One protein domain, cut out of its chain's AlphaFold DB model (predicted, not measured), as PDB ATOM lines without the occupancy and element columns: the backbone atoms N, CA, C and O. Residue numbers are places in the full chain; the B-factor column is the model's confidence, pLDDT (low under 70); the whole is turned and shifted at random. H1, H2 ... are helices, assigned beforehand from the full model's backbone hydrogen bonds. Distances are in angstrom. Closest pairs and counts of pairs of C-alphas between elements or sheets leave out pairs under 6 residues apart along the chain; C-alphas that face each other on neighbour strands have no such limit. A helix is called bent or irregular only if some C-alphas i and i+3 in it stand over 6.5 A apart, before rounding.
ATOM      1  N   PHE A  10     238.925 333.031 235.926       95.06
ATOM      2  CA  PHE A  10     239.199 331.841 236.739       95.06
ATOM      3  C   PHE A  10     238.612 330.568 236.111       95.06
ATOM      4  O   PHE A  10     239.144 329.485 236.329       95.06
ATOM      5  N   GLY A  11     237.595 330.683 235.251       94.56
ATOM      6  CA  GLY A  11     237.035 329.570 234.489       94.56
ATOM      7  C   GLY A  11     238.049 328.812 233.634       94.56
ATOM      8  O   GLY A  11     237.916 327.600 233.457       94.56
ATOM      9  N   LEU A  12     239.100 329.491 233.161       95.31
ATOM     10  CA  LEU A  12     240.151 328.891 232.331       95.31
ATOM     11  C   LEU A  12     240.958 327.820 233.077       95.31
ATOM     12  O   LEU A  12     241.544 326.946 232.441       95.31
ATOM     13  N   ILE A  13     240.925 327.814 234.414       94.56
ATOM     14  CA  ILE A  13     241.471 326.732 235.243       94.56
ATOM     15  C   ILE A  13     240.884 325.378 234.822       94.56
ATOM     16  O   ILE A  13     241.606 324.382 234.815       94.56
ATOM     17  N   GLY A  14     239.613 325.327 234.411       91.06
ATOM     18  CA  GLY A  14     238.960 324.101 233.941       91.06
ATOM     19  C   GLY A  14     239.689 323.411 232.784       91.06
ATOM     20  O   GLY A  14     239.696 322.183 232.706       91.06
ATOM     21  N   LEU A  15     240.386 324.176 231.935       91.69
ATOM     22  CA  LEU A  15     241.176 323.641 230.819       91.69
ATOM     23  C   LEU A  15     242.349 322.781 231.302       91.69
ATOM     24  O   LEU A  15     242.772 321.861 230.602       91.69
ATOM     25  N   THR A  16     242.840 323.011 232.523       90.50
ATOM     26  CA  THR A  16     243.903 322.178 233.100       90.50
ATOM     27  C   THR A  16     243.458 320.727 233.297       90.50
ATOM     28  O   THR A  16     244.304 319.841 233.192       90.50
ATOM     29  N   GLY A  17     242.155 320.466 233.475       84.56
ATOM     30  CA  GLY A  17     241.573 319.117 233.523       84.56
ATOM     31  C   GLY A  17     241.414 318.440 232.155       84.56
ATOM     32  O   GLY A  17     241.263 317.221 232.090       84.56
ATOM     33  N   LEU A  18     241.473 319.202 231.055       85.31
ATOM     34  CA  LEU A  18     241.541 318.646 229.696       85.31
ATOM     35  C   LEU A  18     242.967 318.200 229.354       85.31
ATOM     36  O   LEU A  18     243.151 317.168 228.710       85.31
ATOM     37  N   LEU A  19     243.961 318.969 229.815       87.25
ATOM     38  CA  LEU A  19     245.385 318.661 229.657       87.25
ATOM     39  C   LEU A  19     245.828 317.535 230.604       87.25
ATOM     40  O   LEU A  19     246.526 316.615 230.188       87.25
ATOM     41  N   ASN A  20     245.382 317.578 231.861       86.81
ATOM     42  CA  ASN A  20     245.623 316.556 232.877       86.81
ATOM     43  C   ASN A  20     244.307 315.834 233.160       86.81
ATOM     44  O   ASN A  20     243.496 316.276 233.970       86.81
ATOM     45  N   LYS A  21     244.067 314.738 232.440       87.19
ATOM     46  CA  LYS A  21     242.790 314.030 232.531       87.19
ATOM     47  C   LYS A  21     242.598 313.403 233.909       87.19
ATOM     48  O   LYS A  21     243.470 312.710 234.440       87.19
ATOM     49  N   GLY A  29     232.476 313.510 239.614       93.38
ATOM     50  CA  GLY A  29     232.055 313.722 238.221       93.38
ATOM     51  C   GLY A  29     230.923 314.746 238.040       93.38
ATOM     52  O   GLY A  29     231.077 315.634 237.204       93.38
ATOM     53  N   PRO A  30     229.842 314.709 238.847       94.62
ATOM     54  CA  PRO A  30     228.764 315.695 238.752       94.62
ATOM     55  C   PRO A  30     229.232 317.142 238.956       94.62
ATOM     56  O   PRO A  30     228.825 318.022 238.209       94.62
ATOM     57  N   ILE A  31     230.139 317.398 239.907       95.06
ATOM     58  CA  ILE A  31     230.657 318.756 240.154       95.06
ATOM     59  C   ILE A  31     231.566 319.203 239.005       95.06
ATOM     60  O   ILE A  31     231.490 320.349 238.573       95.06
ATOM     61  N   ARG A  32     232.363 318.293 238.433       95.06
ATOM     62  CA  ARG A  32     233.152 318.601 237.230       95.06
ATOM     63  C   ARG A  32     232.275 318.969 236.036       95.06
ATOM     64  O   ARG A  32     232.626 319.878 235.291       95.06
ATOM     65  N   LEU A  33     231.116 318.323 235.886       94.38
ATOM     66  CA  LEU A  33     230.129 318.681 234.862       94.38
ATOM     67  C   LEU A  33     229.521 320.069 235.089       94.38
ATOM     68  O   LEU A  33     229.299 320.781 234.112       94.38
ATOM     69  N   LEU A  34     229.335 320.505 236.343       95.56
ATOM     70  CA  LEU A  34     228.956 321.897 236.638       95.56
ATOM     71  C   LEU A  34     229.992 322.901 236.111       95.56
ATOM     72  O   LEU A  34     229.640 324.043 235.837       95.56
ATOM     73  N   GLY A  35     231.237 322.470 235.881       94.50
ATOM     74  CA  GLY A  35     232.252 323.252 235.178       94.50
ATOM     75  C   GLY A  35     231.804 323.775 233.811       94.50
ATOM     76  O   GLY A  35     232.189 324.871 233.410       94.50
ATOM     77  N   LEU A  36     230.919 323.055 233.118       95.31
ATOM     78  CA  LEU A  36     230.367 323.491 231.831       95.31
ATOM     79  C   LEU A  36     229.514 324.761 231.946       95.31
ATOM     80  O   LEU A  36     229.402 325.504 230.972       95.31
ATOM     81  N   LEU A  37     228.984 325.072 233.136       95.44
ATOM     82  CA  LEU A  37     228.300 326.342 233.396       95.44
ATOM     83  C   LEU A  37     229.241 327.545 233.236       95.44
ATOM     84  O   LEU A  37     228.765 328.655 233.027       95.44
ATOM     85  N   GLY A  38     230.564 327.341 233.246       94.50
ATOM     86  CA  GLY A  38     231.540 328.379 232.904       94.50
ATOM     87  C   GLY A  38     231.352 328.950 231.496       94.50
ATOM     88  O   GLY A  38     231.690 330.106 231.250       94.50
ATOM     89  N   LEU A  39     230.735 328.203 230.574       94.75
ATOM     90  CA  LEU A  39     230.404 328.713 229.238       94.75
ATOM     91  C   LEU A  39     229.375 329.852 229.278       94.75
ATOM     92  O   LEU A  39     229.355 330.676 228.364       94.75
ATOM     93  N   LEU A  40     228.591 329.977 230.357       93.25
ATOM     94  CA  LEU A  40     227.728 331.141 230.582       93.25
ATOM     95  C   LEU A  40     228.537 332.445 230.638       93.25
ATOM     96  O   LEU A  40     228.023 333.492 230.258       93.25
ATOM     97  N   GLY A  41     229.815 332.391 231.030       91.50
ATOM     98  CA  GLY A  41     230.714 333.547 230.997       91.50
ATOM     99  C   GLY A  41     230.903 334.152 229.604       91.50
ATOM    100  O   GLY A  41     231.126 335.356 229.497       91.50
ATOM    101  N   ILE A  42     230.744 333.363 228.533       92.56
ATOM    102  CA  ILE A  42     230.823 333.851 227.143       92.56
ATOM    103  C   ILE A  42     229.646 334.784 226.838       92.56
ATOM    104  O   ILE A  42     229.816 335.793 226.154       92.56
ATOM    105  N   VAL A  43     228.469 334.515 227.417       92.00
ATOM    106  CA  VAL A  43     227.299 335.409 227.330       92.00
ATOM    107  C   VAL A  43     227.618 336.790 227.921       92.00
ATOM    108  O   VAL A  43     227.060 337.794 227.478       92.00
ATOM    109  N   GLY A  44     228.594 336.853 228.834       88.50
ATOM    110  CA  GLY A  44     229.180 338.070 229.398       88.50
ATOM    111  C   GLY A  44     229.634 339.122 228.382       88.50
ATOM    112  O   GLY A  44     229.682 340.301 228.726       88.50
ATOM    113  N   ILE A  45     229.930 338.721 227.138       89.06
ATOM    114  CA  ILE A  45     230.287 339.637 226.041       89.06
ATOM    115  C   ILE A  45     229.111 340.560 225.684       89.06
ATOM    116  O   ILE A  45     229.320 341.737 225.399       89.06
ATOM    117  N   TRP A  46     227.880 340.041 225.728       90.75
ATOM    118  CA  TRP A  46     226.660 340.801 225.431       90.75
ATOM    119  C   TRP A  46     225.940 341.269 226.696       90.75
ATOM    120  O   TRP A  46     225.366 342.356 226.706       90.75
ATOM    121  N   ILE A  47     225.971 340.465 227.764       89.44
ATOM    122  CA  ILE A  47     225.286 340.741 229.031       89.44
ATOM    123  C   ILE A  47     226.321 340.768 230.163       89.44
ATOM    124  O   ILE A  47     226.644 339.715 230.716       89.44
ATOM    125  N   PRO A  48     226.835 341.951 230.561       89.06
ATOM    126  CA  PRO A  48     227.983 342.058 231.464       89.06
ATOM    127  C   PRO A  48     227.851 341.317 232.803       89.06
ATOM    128  O   PRO A  48     228.858 340.876 233.356       89.06
ATOM    129  N   THR A  49     226.631 341.150 233.328       89.19
ATOM    130  CA  THR A  49     226.373 340.460 234.606       89.19
ATOM    131  C   THR A  49     226.707 338.965 234.561       89.19
ATOM    132  O   THR A  49     227.066 338.388 235.585       89.19
ATOM    133  N   PHE A  50     226.681 338.341 233.377       92.00
ATOM    134  CA  PHE A  50     227.064 336.938 233.200       92.00
ATOM    135  C   PHE A  50     228.578 336.718 233.163       92.00
ATOM    136  O   PHE A  50     229.019 335.579 233.297       92.00
ATOM    137  N   GLY A  51     229.394 337.771 233.027       92.44
ATOM    138  CA  GLY A  51     230.848 337.629 232.894       92.44
ATOM    139  C   GLY A  51     231.483 336.844 234.047       92.44
ATOM    140  O   GLY A  51     232.291 335.945 233.814       92.44
ATOM    141  N   ALA A  52     231.057 337.098 235.288       94.25
ATOM    142  CA  ALA A  52     231.568 336.385 236.459       94.25
ATOM    143  C   ALA A  52     231.159 334.899 236.502       94.25
ATOM    144  O   ALA A  52     231.900 334.097 237.071       94.25
ATOM    145  N   CYS A  53     230.066 334.493 235.835       95.88
ATOM    146  CA  CYS A  53     229.676 333.079 235.714       95.88
ATOM    147  C   CYS A  53     230.746 332.239 235.003       95.88
ATOM    148  O   CYS A  53     230.789 331.026 235.198       95.88
ATOM    149  N   GLY A  54     231.656 332.870 234.246       95.81
ATOM    150  CA  GLY A  54     232.825 332.208 233.667       95.81
ATOM    151  C   GLY A  54     233.627 331.400 234.686       95.81
ATOM    152  O   GLY A  54     234.085 330.302 234.374       95.81
ATOM    153  N   ALA A  55     233.699 331.877 235.932       97.12
ATOM    154  CA  ALA A  55     234.452 331.236 236.999       97.12
ATOM    155  C   ALA A  55     234.021 329.788 237.252       97.12
ATOM    156  O   ALA A  55     234.893 328.976 237.558       97.12
ATOM    157  N   PHE A  56     232.746 329.428 237.025       97.69
ATOM    158  CA  PHE A  56     232.265 328.048 237.165       97.69
ATOM    159  C   PHE A  56     233.129 327.040 236.404       97.69
ATOM    160  O   PHE A  56     233.276 325.923 236.885       97.69
ATOM    161  N   GLY A  57     233.789 327.441 235.310       96.50
ATOM    162  CA  GLY A  57     234.750 326.615 234.573       96.50
ATOM    163  C   GLY A  57     235.802 325.930 235.453       96.50
ATOM    164  O   GLY A  57     236.157 324.778 235.202       96.50
ATOM    165  N   ALA A  58     236.233 326.566 236.546       97.19
ATOM    166  CA  ALA A  58     237.181 325.977 237.489       97.19
ATOM    167  C   ALA A  58     236.629 324.733 238.215       97.19
ATOM    168  O   ALA A  58     237.407 323.850 238.569       97.19
ATOM    169  N   LEU A  59     235.307 324.578 238.367       97.06
ATOM    170  CA  LEU A  59     234.714 323.348 238.917       97.06
ATOM    171  C   LEU A  59     235.066 322.109 238.081       97.06
ATOM    172  O   LEU A  59     235.072 321.001 238.615       97.06
ATOM    173  N   GLY A  60     235.443 322.280 236.808       95.38
ATOM    174  CA  GLY A  60     235.888 321.201 235.920       95.38
ATOM    175  C   GLY A  60     237.067 320.382 236.455       95.38
ATOM    176  O   GLY A  60     237.231 319.224 236.070       95.38
ATOM    177  N   VAL A  61     237.847 320.929 237.394       96.19
ATOM    178  CA  VAL A  61     238.966 320.223 238.040       96.19
ATOM    179  C   VAL A  61     238.667 319.728 239.455       96.19
ATOM    180  O   VAL A  61     239.572 319.352 240.203       96.19
ATOM    181  N   TRP A  62     237.394 319.697 239.842       96.19
ATOM    182  CA  TRP A  62     236.979 319.219 241.155       96.19
ATOM    183  C   TRP A  62     237.452 317.787 241.431       96.19
ATOM    184  O   TRP A  62     237.237 316.874 240.626       96.19
ATOM    185  N   ASN A  63     238.057 317.587 242.605       94.94
ATOM    186  CA  ASN A  63     238.588 316.306 243.074       94.94
ATOM    187  C   ASN A  63     239.611 315.656 242.118       94.94
ATOM    188  O   ASN A  63     239.712 314.431 242.027       94.94
ATOM    189  N   HIS A  64     240.360 316.472 241.375       95.19
ATOM    190  CA  HIS A  64     241.483 316.006 240.567       95.19
ATOM    191  C   HIS A  64     242.535 315.295 241.448       95.19
ATOM    192  O   HIS A  64     242.807 315.721 242.569       95.19
ATOM    193  N   GLN A  65     243.156 314.218 240.950       94.06
ATOM    194  CA  GLN A  65     244.085 313.371 241.725       94.06
ATOM    195  C   GLN A  65     245.313 314.150 242.210       94.06
ATOM    196  O   GLN A  65     245.844 313.895 243.285       94.06
ATOM    197  N   ASN A  66     245.757 315.123 241.412       93.75
ATOM    198  CA  ASN A  66     246.716 316.129 241.854       93.75
ATOM    199  C   ASN A  66     246.022 317.145 242.792       93.75
ATOM    200  O   ASN A  66     245.192 317.930 242.313       93.75
ATOM    201  N   PRO A  67     246.390 317.197 244.087       92.25
ATOM    202  CA  PRO A  67     245.739 318.058 245.074       92.25
ATOM    203  C   PRO A  67     245.932 319.550 244.782       92.25
ATOM    204  O   PRO A  67     245.066 320.353 245.128       92.25
ATOM    205  N   ASN A  68     247.021 319.937 244.113       93.50
ATOM    206  CA  ASN A  68     247.246 321.331 243.730       93.50
ATOM    207  C   ASN A  68     246.215 321.787 242.695       93.50
ATOM    208  O   ASN A  68     245.691 322.888 242.805       93.50
ATOM    209  N   ILE A  69     245.869 320.911 241.745       93.06
ATOM    210  CA  ILE A  69     244.854 321.180 240.723       93.06
ATOM    211  C   ILE A  69     243.453 321.151 241.353       93.06
ATOM    212  O   ILE A  69     242.654 322.052 241.113       93.06
ATOM    213  N   SER A  70     243.170 320.180 242.229       94.06
ATOM    214  CA  SER A  70     241.858 320.083 242.886       94.06
ATOM    215  C   SER A  70     241.507 321.314 243.726       94.06
ATOM    216  O   SER A  70     240.332 321.664 243.820       94.06
ATOM    217  N   ARG A  71     242.491 321.971 244.352       95.12
ATOM    218  CA  ARG A  71     242.256 323.199 245.134       95.12
ATOM    219  C   ARG A  71     241.795 324.363 244.263       95.12
ATOM    220  O   ARG A  71     241.046 325.213 244.733       95.12
ATOM    221  N   LEU A  72     242.191 324.394 242.994       95.38
ATOM    222  CA  LEU A  72     241.771 325.452 242.082       95.38
ATOM    223  C   LEU A  72     240.268 325.389 241.774       95.38
ATOM    224  O   LEU A  72     239.675 326.405 241.425       95.38
ATOM    225  N   ALA A  73     239.625 324.235 241.986       95.88
ATOM    226  CA  ALA A  73     238.188 324.085 241.787       95.88
ATOM    227  C   ALA A  73     237.349 324.999 242.692       95.88
ATOM    228  O   ALA A  73     236.244 325.376 242.311       95.88
ATOM    229  N   TYR A  74     237.866 325.413 243.855       96.06
ATOM    230  CA  TYR A  74     237.145 326.315 244.757       96.06
ATOM    231  C   TYR A  74     236.901 327.703 244.156       96.06
ATOM    232  O   TYR A  74     235.873 328.311 244.454       96.06
ATOM    233  N   PHE A  75     237.764 328.169 243.245       96.56
ATOM    234  CA  PHE A  75     237.515 329.404 242.490       96.56
ATOM    235  C   PHE A  75     236.263 329.307 241.611       96.56
ATOM    236  O   PHE A  75     235.675 330.329 241.270       96.56
ATOM    237  N   GLY A  76     235.804 328.088 241.324       96.00
ATOM    238  CA  GLY A  76     234.560 327.806 240.620       96.00
ATOM    239  C   GLY A  76     233.335 328.459 241.244       96.00
ATOM    240  O   GLY A  76     232.458 328.958 240.540       96.00
ATOM    241  N   TRP A  77     233.308 328.532 242.572       96.44
ATOM    242  CA  TRP A  77     232.192 329.105 243.317       96.44
ATOM    243  C   TRP A  77     232.079 330.623 243.187       96.44
ATOM    244  O   TRP A  77     230.999 331.165 243.420       96.44
ATOM    245  N   LEU A  78     233.130 331.311 242.720       95.62
ATOM    246  CA  LEU A  78     233.040 332.731 242.371       95.62
ATOM    247  C   LEU A  78     232.023 332.984 241.245       95.62
ATOM    248  O   LEU A  78     231.519 334.097 241.125       95.62
ATOM    249  N   GLY A  79     231.643 331.950 240.481       94.19
ATOM    250  CA  GLY A  79     230.577 332.028 239.481       94.19
ATOM    251  C   GLY A  79     229.220 332.437 240.060       94.19
ATOM    252  O   GLY A  79     228.430 333.084 239.372       94.19
ATOM    253  N   LEU A  80     228.972 332.159 241.348       95.25
ATOM    254  CA  LEU A  80     227.761 332.600 242.050       95.25
ATOM    255  C   LEU A  80     227.632 334.127 242.094       95.25
ATOM    256  O   LEU A  80     226.513 334.632 242.123       95.25
ATOM    257  N   ILE A  81     228.745 334.866 242.045       93.25
ATOM    258  CA  ILE A  81     228.730 336.333 241.994       93.25
ATOM    259  C   ILE A  81     228.032 336.811 240.716       93.25
ATOM    260  O   ILE A  81     227.253 337.757 240.770       93.25
ATOM    261  N   GLY A  82     228.250 336.135 239.583       90.94
ATOM    262  CA  GLY A  82     227.580 336.470 238.324       90.94
ATOM    263  C   GLY A  82     226.077 336.205 238.369       90.94
ATOM    264  O   GLY A  82     225.287 337.022 237.896       90.94
ATOM    265  N   LEU A  83     225.661 335.110 239.015       91.62
ATOM    266  CA  LEU A  83     224.241 334.825 239.234       91.62
ATOM    267  C   LEU A  83     223.600 335.862 240.154       91.62
ATOM    268  O   LEU A  83     222.582 336.442 239.789       91.62
ATOM    269  N   ALA A  84     224.215 336.139 241.304       93.06
ATOM    270  CA  ALA A  84     223.728 337.137 242.250       93.06
ATOM    271  C   ALA A  84     223.626 338.520 241.598       93.06
ATOM    272  O   ALA A  84     222.621 339.202 241.757       93.06
ATOM    273  N   GLN A  85     224.626 338.915 240.807       89.88
ATOM    274  CA  GLN A  85     224.602 340.187 240.093       89.88
ATOM    275  C   GLN A  85     223.507 340.236 239.023       89.88
ATOM    276  O   GLN A  85     222.851 341.262 238.873       89.88
ATOM    277  N   THR A  86     223.309 339.144 238.282       89.44
ATOM    278  CA  THR A  86     222.246 339.060 237.274       89.44
ATOM    279  C   THR A  86     220.875 339.155 237.936       89.44
ATOM    280  O   THR A  86     220.043 339.929 237.481       89.44
ATOM    281  N   ILE A  87     220.660 338.440 239.043       91.94
ATOM    282  CA  ILE A  87     219.416 338.523 239.815       91.94
ATOM    283  C   ILE A  87     219.203 339.961 240.296       91.94
ATOM    284  O   ILE A  87     218.214 340.562 239.914       91.94
ATOM    285  N   SER A  88     220.162 340.556 241.012       90.12
ATOM    286  CA  SER A  88     220.035 341.921 241.552       90.12
ATOM    287  C   SER A  88     219.820 343.017 240.501       90.12
ATOM    288  O   SER A  88     219.405 344.116 240.854       90.12
ATOM    289  N   PHE A  89     220.185 342.778 239.238       87.62
ATOM    290  CA  PHE A  89     220.018 343.761 238.168       87.62
ATOM    291  C   PHE A  89     218.698 343.594 237.402       87.62
ATOM    292  O   PHE A  89     218.181 344.581 236.883       87.62
ATOM    293  N   TYR A  90     218.173 342.368 237.295       85.19
ATOM    294  CA  TYR A  90     217.036 342.042 236.420       85.19
ATOM    295  C   TYR A  90     215.758 341.595 237.150       85.19
ATOM    296  O   TYR A  90     214.703 341.578 236.515       85.19
ATOM    297  N   LEU A  91     215.838 341.219 238.430       88.94
ATOM    298  CA  LEU A  91     214.724 340.791 239.289       88.94
ATOM    299  C   LEU A  91     214.589 341.738 240.484       88.94
ATOM    300  O   LEU A  91     213.430 342.057 240.821       88.94
TER     301      LEU A  91
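Overview. This is residues 10 to 21 and 29 to 91 of the 91 residues of an uncharacterized protein of SAR86 cluster bacterium SAR86E (UniProt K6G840). Three helices fold back and forth, H2, H3 and H4, with H3 between the other two and H1 packed on H3 and H4 near the H3 to H4 turn; together they make a rod whose length is set by the long helix H4. H3 is in the middle of the set and touches each of the other three helices. The printed part has 75 residues with four named helices, in the order H1, H2, H3, H4, and no named strand, and its class is all helix. It is compact, with a radius of gyration of the C-alphas of 12.3 A, and its C-alphas span 40 by 18 by 17 A.

Along the chain. H1 is residues 10 to 19, 16.2 A from first to last C-alpha, and begins at C-alpha 10 at (239.199, 331.841, 236.739). H2 is residues 29 to 43, 24.7 A long, and begins after the cut at C-alpha 29 at (232.055, 313.722, 238.221). H3 is residues 48 to 61, 25.3 A long; it is irregular, but only just, with C-alphas 49 and 52 at 6.9 A. H4, the longest, is residues 67 to 90, 38.4 A long, and ends at C-alpha 90 at (217.036, 342.042, 236.420).

Arrangement. H1, H3 and H4 form a bundle, helices set side by side. H1 touches H3, running the same way at a shallow tilt of 33 degrees, only just short of steep; their closest C-alphas, Gly 11 and Gly 57, are 3.7 A apart. H3 and H4 are a helical hairpin; they touch at a shallow tilt of 23 degrees, opposite ways, with Cys 53 and Gly 79 the closest C-alphas at 4.0 A. H4 touches H1 with residues 69 to 76 alone, at a steep tilt of 40 degrees, the closest C-alphas being Phe 10 and Phe 75 at 6.5 A. H2 and H3 are also a helical hairpin, touching at a shallow tilt of 26 degrees, opposite ways, with the C-alphas of Gly 41 and Gly 54 closest at 3.7 A. H2 only just touches H1, with residues 35 to 38 alone and 3 pairs of C-alphas within 8 A, the closest being Gly 11 and Gly 38 at 5.8 A. H2 and H4 are close but not clearly touching, the closest C-alphas being Gly 35 and Gly 76 at 7.5 A. O i to N i+4 pairs within hydrogen-bond range are 1 of 6 in H1, 3 of 11 in H2, 0 of 10 in H3 and 9 of 20 in H4, while O i to N i+3 pairs within range are 6 of 7, 12 of 12, 10 of 11 and 18 of 21.

Size, cuts and confidence. The two C-alphas farthest apart, those of Asn 66 and Leu 91, the chain's last residue, are 40.5 A apart. Residues 22 to 28 are cut out, and C-alphas 21 and 29 are 12.2 A apart across the cut. The links H2 to H3 and H3 to H4 are tight. The mean pLDDT of the printed part is 93.0, and no printed residue is under 70.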